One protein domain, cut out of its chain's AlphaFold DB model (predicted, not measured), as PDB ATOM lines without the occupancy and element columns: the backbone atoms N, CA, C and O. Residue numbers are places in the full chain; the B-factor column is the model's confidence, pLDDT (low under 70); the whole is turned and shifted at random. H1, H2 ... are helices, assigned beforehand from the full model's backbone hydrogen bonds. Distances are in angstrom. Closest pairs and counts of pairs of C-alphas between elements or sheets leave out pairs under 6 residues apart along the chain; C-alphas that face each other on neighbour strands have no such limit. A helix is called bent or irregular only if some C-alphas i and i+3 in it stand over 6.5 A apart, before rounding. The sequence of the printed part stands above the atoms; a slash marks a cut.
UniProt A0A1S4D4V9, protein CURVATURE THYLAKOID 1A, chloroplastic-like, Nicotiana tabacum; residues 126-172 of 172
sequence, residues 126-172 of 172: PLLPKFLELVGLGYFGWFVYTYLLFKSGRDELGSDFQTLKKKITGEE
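Overview. This is residues 126 to 172 of the 172 residues of the protein "protein CURVATURE THYLAKOID 1A, chloroplastic-like" of Nicotiana tabacum (UniProt A0A1S4D4V9). Two helices, H1 and then H2, meet near their ends and make an open L, with a tight turn at the corner and both arms reaching away from it. Nothing fills the space between the arms. The printed part has 47 residues, two named helices and no named strand, and its class is all helix. It is extended, with a radius of gyration of the C-alphas of 16.0 A and spans of 51 by 25 by 6 A.

Arrangement. H1, residues 128 to 149, and H2, residues 152 to 169, touch only at the corner by their tight link, with residues 146 to 148 of H1 and 153 to 154 of H2 alone. Their closest C-alphas, those of Tyr 147 and Gly 153, are 4.8 A apart. Their lines are about perpendicular, at 76 degrees. Of the O i to N i+4 pairs, 17 of 18 in H1 and 11 of 14 in H2 are within hydrogen-bond range.

Along the chain. H1 begins at C-alpha 128, (41.667, 12.129, -11.157), and is 29.9 A long from first to last C-alpha. It is neither bent nor irregular, but only just: C-alphas 146 and 149 are 6.1 A apart. H2 is 25.3 A long and ends at C-alpha 169, (11.807, -12.566, -11.260).

Size, cuts and confidence. The C-alphas of Pro 126 and Glu 172, the two farthest apart, are 51.3 A apart. The printed part has no cut. Residues 126 to 144 and 158 to 172 stand free. Mean pLDDT of the printed part is 73.5; residues 126 to 127, 149 to 160, 162 and 170 to 172 are under 70.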
ATOM      1  N   PRO A 126      45.444  16.581 -14.019       63.12
ATOM      2  CA  PRO A 126      45.696  15.254 -14.582       63.12
ATOM      3  C   PRO A 126      45.731  14.127 -13.520       63.12
ATOM      4  O   PRO A 126      46.223  13.033 -13.802       63.12
ATOM      5  N   LEU A 127      45.215  14.352 -12.300       65.88
ATOM      6  CA  LEU A 127      45.332  13.411 -11.166       65.88
ATOM      7  C   LEU A 127      44.081  12.575 -10.847       65.88
ATOM      8  O   LEU A 127      44.222  11.517 -10.230       65.88
ATOM      9  N   LEU A 128      42.879  12.963 -11.301       71.88
ATOM     10  CA  LEU A 128      41.667  12.129 -11.157       71.88
ATOM     11  C   LEU A 128      41.866  10.672 -11.607       71.88
ATOM     12  O   LEU A 128      41.395   9.785 -10.894       71.88
ATOM     13  N   PRO A 129      42.571  10.384 -12.725       76.06
ATOM     14  CA  PRO A 129      42.796   9.007 -13.152       76.06
ATOM     15  C   PRO A 129      43.548   8.192 -12.094       76.06
ATOM     16  O   PRO A 129      43.188   7.051 -11.833       76.06
ATOM     17  N   LYS A 130      44.541   8.796 -11.427       74.62
ATOM     18  CA  LYS A 130      45.370   8.149 -10.398       74.62
ATOM     19  C   LYS A 130      44.611   7.944  -9.087       74.62
ATOM     20  O   LYS A 130      44.764   6.909  -8.447       74.62
ATOM     21  N   PHE A 131      43.771   8.903  -8.695       81.69
ATOM     22  CA  PHE A 131      42.916   8.760  -7.515       81.69
ATOM     23  C   PHE A 131      41.818   7.716  -7.724       81.69
ATOM     24  O   PHE A 131      41.598   6.894  -6.840       81.69
ATOM     25  N   LEU A 132      41.167   7.692  -8.890       84.25
ATOM     26  CA  LEU A 132      40.181   6.661  -9.223       84.25
ATOM     27  C   LEU A 132      40.820   5.273  -9.353       84.25
ATOM     28  O   LEU A 132      40.209   4.295  -8.934       84.25
ATOM     29  N   GLU A 133      42.054   5.183  -9.856       84.75
ATOM     30  CA  GLU A 133      42.835   3.939  -9.874       84.75
ATOM     31  C   GLU A 133      43.132   3.447  -8.446       84.75
ATOM     32  O   GLU A 133      42.912   2.276  -8.139       84.75
ATOM     33  N   LEU A 134      43.538   4.342  -7.538       90.50
ATOM     34  CA  LEU A 134      43.817   4.002  -6.140       90.50
ATOM     35  C   LEU A 134      42.549   3.624  -5.358       90.50
ATOM     36  O   LEU A 134      42.558   2.654  -4.603       90.50
ATOM     37  N   VAL A 135      41.450   4.357  -5.553       89.06
ATOM     38  CA  VAL A 135      40.142   4.037  -4.959       89.06
ATOM     39  C   VAL A 135      39.617   2.711  -5.512       89.06
ATOM     40  O   VAL A 135      39.128   1.887  -4.742       89.06
ATOM     41  N   GLY A 136      39.777   2.461  -6.815       90.25
ATOM     42  CA  GLY A 136      39.427   1.194  -7.454       90.25
ATOM     43  C   GLY A 136      40.219   0.016  -6.887       90.25
ATOM     44  O   GLY A 136      39.627  -0.997  -6.528       90.25
ATOM     45  N   LEU A 137      41.536   0.163  -6.717       93.00
ATOM     46  CA  LEU A 137      42.401  -0.844  -6.089       93.00
ATOM     47  C   LEU A 137      42.093  -1.047  -4.602       93.00
ATOM     48  O   LEU A 137      42.080  -2.183  -4.134       93.00
ATOM     49  N   GLY A 138      41.811   0.026  -3.861       95.19
ATOM     50  CA  GLY A 138      41.430  -0.048  -2.451       95.19
ATOM     51  C   GLY A 138      40.095  -0.765  -2.255       95.19
ATOM     52  O   GLY A 138      39.994  -1.675  -1.433       95.19
ATOM     53  N   TYR A 139      39.087  -0.413  -3.057       90.62
ATOM     54  CA  TYR A 139      37.781  -1.065  -3.024       90.62
ATOM     55  C   TYR A 139      37.857  -2.511  -3.520       90.62
ATOM     56  O   TYR A 139      37.230  -3.383  -2.929       90.62
ATOM     57  N   PHE A 140      38.670  -2.796  -4.540       92.31
ATOM     58  CA  PHE A 140      38.917  -4.159  -5.005       92.31
ATOM     59  C   PHE A 140      39.614  -5.005  -3.933       92.31
ATOM     60  O   PHE A 140      39.179  -6.120  -3.659       92.31
ATOM     61  N   GLY A 141      40.642  -4.471  -3.268       92.81
ATOM     62  CA  GLY A 141      41.321  -5.141  -2.158       92.81
ATOM     63  C   GLY A 141      40.386  -5.413  -0.977       92.81
ATOM     64  O   GLY A 141      40.359  -6.531  -0.467       92.81
ATOM     65  N   TRP A 142      39.564  -4.431  -0.593       85.94
ATOM     66  CA  TRP A 142      38.523  -4.599   0.427       85.94
ATOM     67  C   TRP A 142      37.479  -5.637   0.008       85.94
ATOM     68  O   TRP A 142      37.146  -6.518   0.793       85.94
ATOM     69  N   PHE A 143      36.995  -5.580  -1.236       83.94
ATOM     70  CA  PHE A 143      36.009  -6.513  -1.775       83.94
ATOM     71  C   PHE A 143      36.545  -7.947  -1.777       83.94
ATOM     72  O   PHE A 143      35.883  -8.868  -1.310       83.94
ATOM     73  N   VAL A 144      37.780  -8.144  -2.232       89.00
ATOM     74  CA  VAL A 144      38.429  -9.456  -2.212       89.00
ATOM     75  C   VAL A 144      38.635  -9.935  -0.773       89.00
ATOM     76  O   VAL A 144      38.333 -11.082  -0.450       89.00
ATOM     77  N   TYR A 145      39.081  -9.068   0.129       83.31
ATOM     78  CA  TYR A 145      39.304  -9.441   1.523       83.31
ATOM     79  C   TYR A 145      38.001  -9.800   2.263       83.31
ATOM     80  O   TYR A 145      37.913 -10.852   2.895       83.31
ATOM     81  N   THR A 146      36.964  -8.971   2.136       80.25
ATOM     82  CA  THR A 146      35.666  -9.161   2.800       80.25
ATOM     83  C   THR A 146      34.822 -10.262   2.157       80.25
ATOM     84  O   THR A 146      34.201 -11.028   2.888       80.25
ATOM     85  N   TYR A 147      34.793 -10.383   0.825       70.81
ATOM     86  CA  TYR A 147      33.888 -11.315   0.133       70.81
ATOM     87  C   TYR A 147      34.570 -12.596  -0.367       70.81
ATOM     88  O   TYR A 147      33.928 -13.646  -0.387       70.81
ATOM     89  N   LEU A 148      35.857 -12.567  -0.755       71.94
ATOM     90  CA  LEU A 148      36.561 -13.785  -1.190       71.94
ATOM     91  C   LEU A 148      37.227 -14.530  -0.028       71.94
ATOM     92  O   LEU A 148      37.269 -15.763  -0.076       71.94
ATOM     93  N   LEU A 149      37.752 -13.838   0.987       65.44
ATOM     94  CA  LEU A 149      38.495 -14.471   2.088       65.44
ATOM     95  C   LEU A 149      37.605 -14.905   3.262       65.44
ATOM     96  O   LEU A 149      37.910 -15.900   3.922       65.44
ATOM     97  N   PHE A 150      36.493 -14.210   3.508       57.56
ATOM     98  CA  PHE A 150      35.558 -14.567   4.571       57.56
ATOM     99  C   PHE A 150      34.542 -15.601   4.080       57.56
ATOM    100  O   PHE A 150      33.754 -15.355   3.170       57.56
ATOM    101  N   LYS A 151      34.550 -16.780   4.708       52.94
ATOM    102  CA  LYS A 151      33.676 -17.914   4.371       52.94
ATOM    103  C   LYS A 151      32.182 -17.544   4.427       52.94
ATOM    104  O   LYS A 151      31.428 -17.987   3.571       52.94
ATOM    105  N   SER A 152      31.793 -16.654   5.345       53.56
ATOM    106  CA  SER A 152      30.423 -16.131   5.473       53.56
ATOM    107  C   SER A 152      29.941 -15.369   4.233       53.56
ATOM    108  O   SER A 152      28.780 -15.486   3.866       53.56
ATOM    109  N   GLY A 153      30.834 -14.671   3.517       56.47
ATOM    110  CA  GLY A 153      30.474 -13.943   2.298       56.47
ATOM    111  C   GLY A 153      30.094 -14.848   1.122       56.47
ATOM    112  O   GLY A 153      29.470 -14.371   0.185       56.47
ATOM    113  N   ARG A 154      30.433 -16.147   1.151       58.03
ATOM    114  CA  ARG A 154      30.084 -17.100   0.078       58.03
ATOM    115  C   ARG A 154      28.725 -17.762   0.292       58.03
ATOM    116  O   ARG A 154      28.019 -18.002  -0.684       58.03
ATOM    117  N   ASP A 155      28.360 -18.018   1.544       55.81
ATOM    118  CA  ASP A 155      27.087 -18.657   1.888       55.81
ATOM    119  C   ASP A 155      25.935 -17.631   1.921       55.81
ATOM    120  O   ASP A 155      24.828 -17.930   1.482       55.81
ATOM    121  N   GLU A 156      26.219 -16.391   2.335       56.03
ATOM    122  CA  GLU A 156      25.229 -15.312   2.468       56.03
ATOM    123  C   GLU A 156      24.937 -14.599   1.127       56.03
ATOM    124  O   GLU A 156      23.784 -14.297   0.821       56.03
ATOM    125  N   LEU A 157      25.934 -14.440   0.237       58.78
ATOM    126  CA  LEU A 157      25.694 -13.923  -1.125       58.78
ATOM    127  C   LEU A 157      24.860 -14.881  -1.974       58.78
ATOM    128  O   LEU A 157      24.092 -14.429  -2.817       58.78
ATOM    129  N   GLY A 158      25.020 -16.194  -1.792       63.75
ATOM    130  CA  GLY A 158      24.229 -17.182  -2.522       63.75
ATOM    131  C   GLY A 158      22.744 -17.085  -2.171       63.75
ATOM    132  O   GLY A 158      21.895 -17.116  -3.067       63.75
ATOM    133  N   SER A 159      22.429 -16.912  -0.882       62.28
ATOM    134  CA  SER A 159      21.062 -16.685  -0.412       62.28
ATOM    135  C   SER A 159      20.537 -15.308  -0.802       62.28
ATOM    136  O   SER A 159      19.420 -15.224  -1.308       62.28
ATOM    137  N   ASP A 160      21.323 -14.241  -0.663       66.62
ATOM    138  CA  ASP A 160      20.889 -12.885  -1.017       66.62
ATOM    139  C   ASP A 160      20.686 -12.735  -2.523       66.62
ATOM    140  O   ASP A 160      19.702 -12.141  -2.954       66.62
ATOM    141  N   PHE A 161      21.541 -13.348  -3.345       70.25
ATOM    142  CA  PHE A 161      21.373 -13.385  -4.794       70.25
ATOM    143  C   PHE A 161      20.141 -14.192  -5.204       70.25
ATOM    144  O   PHE A 161      19.411 -13.759  -6.091       70.25
ATOM    145  N   GLN A 162      19.848 -15.324  -4.552       68.69
ATOM    146  CA  GLN A 162      18.599 -16.055  -4.795       68.69
ATOM    147  C   GLN A 162      17.369 -15.272  -4.336       68.69
ATOM    148  O   GLN A 162      16.356 -15.280  -5.031       68.69
ATOM    149  N   THR A 163      17.459 -14.561  -3.213       73.44
ATOM    150  CA  THR A 163      16.364 -13.744  -2.680       73.44
ATOM    151  C   THR A 163      16.115 -12.523  -3.567       73.44
ATOM    152  O   THR A 163      14.964 -12.230  -3.892       73.44
ATOM    153  N   LEU A 164      17.172 -11.857  -4.050       75.00
ATOM    154  CA  LEU A 164      17.088 -10.796  -5.059       75.00
ATOM    155  C   LEU A 164      16.557 -11.338  -6.386       75.00
ATOM    156  O   LEU A 164      15.670 -10.723  -6.972       75.00
ATOM    157  N   LYS A 165      17.044 -12.496  -6.846       76.31
ATOM    158  CA  LYS A 165      16.568 -13.136  -8.077       76.31
ATOM    159  C   LYS A 165      15.084 -13.477  -7.972       76.31
ATOM    160  O   LYS A 165      14.353 -13.160  -8.902       76.31
ATOM    161  N   LYS A 166      14.619 -14.038  -6.852       78.50
ATOM    162  CA  LYS A 166      13.191 -14.286  -6.592       78.50
ATOM    163  C   LYS A 166      12.381 -12.991  -6.567       78.50
ATOM    164  O   LYS A 166      11.346 -12.924  -7.217       78.50
ATOM    165  N   LYS A 167      12.881 -11.937  -5.910       77.00
ATOM    166  CA  LYS A 167      12.222 -10.616  -5.870       77.00
ATOM    167  C   LYS A 167      12.133  -9.923  -7.230       77.00
ATOM    168  O   LYS A 167      11.173  -9.201  -7.462       77.00
ATOM    169  N   ILE A 168      13.129 -10.102  -8.094       77.88
ATOM    170  CA  ILE A 168      13.193  -9.472  -9.422       77.88
ATOM    171  C   ILE A 168      12.466 -10.309 -10.478       77.88
ATOM    172  O   ILE A 168      11.863  -9.752 -11.388       77.88
ATOM    173  N   THR A 169      12.499 -11.637 -10.348       76.00
ATOM    174  CA  THR A 169      11.807 -12.566 -11.260       76.00
ATOM    175  C   THR A 169      10.325 -12.712 -10.897       76.00
ATOM    176  O   THR A 169       9.541 -13.139 -11.733       76.00
ATOM    177  N   GLY A 170       9.914 -12.306  -9.690       60.44
ATOM    178  CA  GLY A 170       8.510 -12.314  -9.275       60.44
ATOM    179  C   GLY A 170       7.951 -13.710  -8.996       60.44
ATOM    180  O   GLY A 170       6.742 -13.888  -9.026       60.44
ATOM    181  N   GLU A 171       8.807 -14.701  -8.729       59.19
ATOM    182  CA  GLU A 171       8.366 -16.040  -8.320       59.19
ATOM    183  C   GLU A 171       8.077 -16.056  -6.815       59.19
ATOM    184  O   GLU A 171       8.917 -16.449  -5.986       59.19
ATOM    185  N   GLU A 172       6.884 -15.563  -6.491       51.53
ATOM    186  CA  GLU A 172       6.110 -16.014  -5.333       51.53
ATOM    187  C   GLU A 172       5.843 -17.527  -5.399       51.53
ATOM    188  O   GLU A 172       5.441 -18.031  -6.470       51.53
TER     189      GLU A 172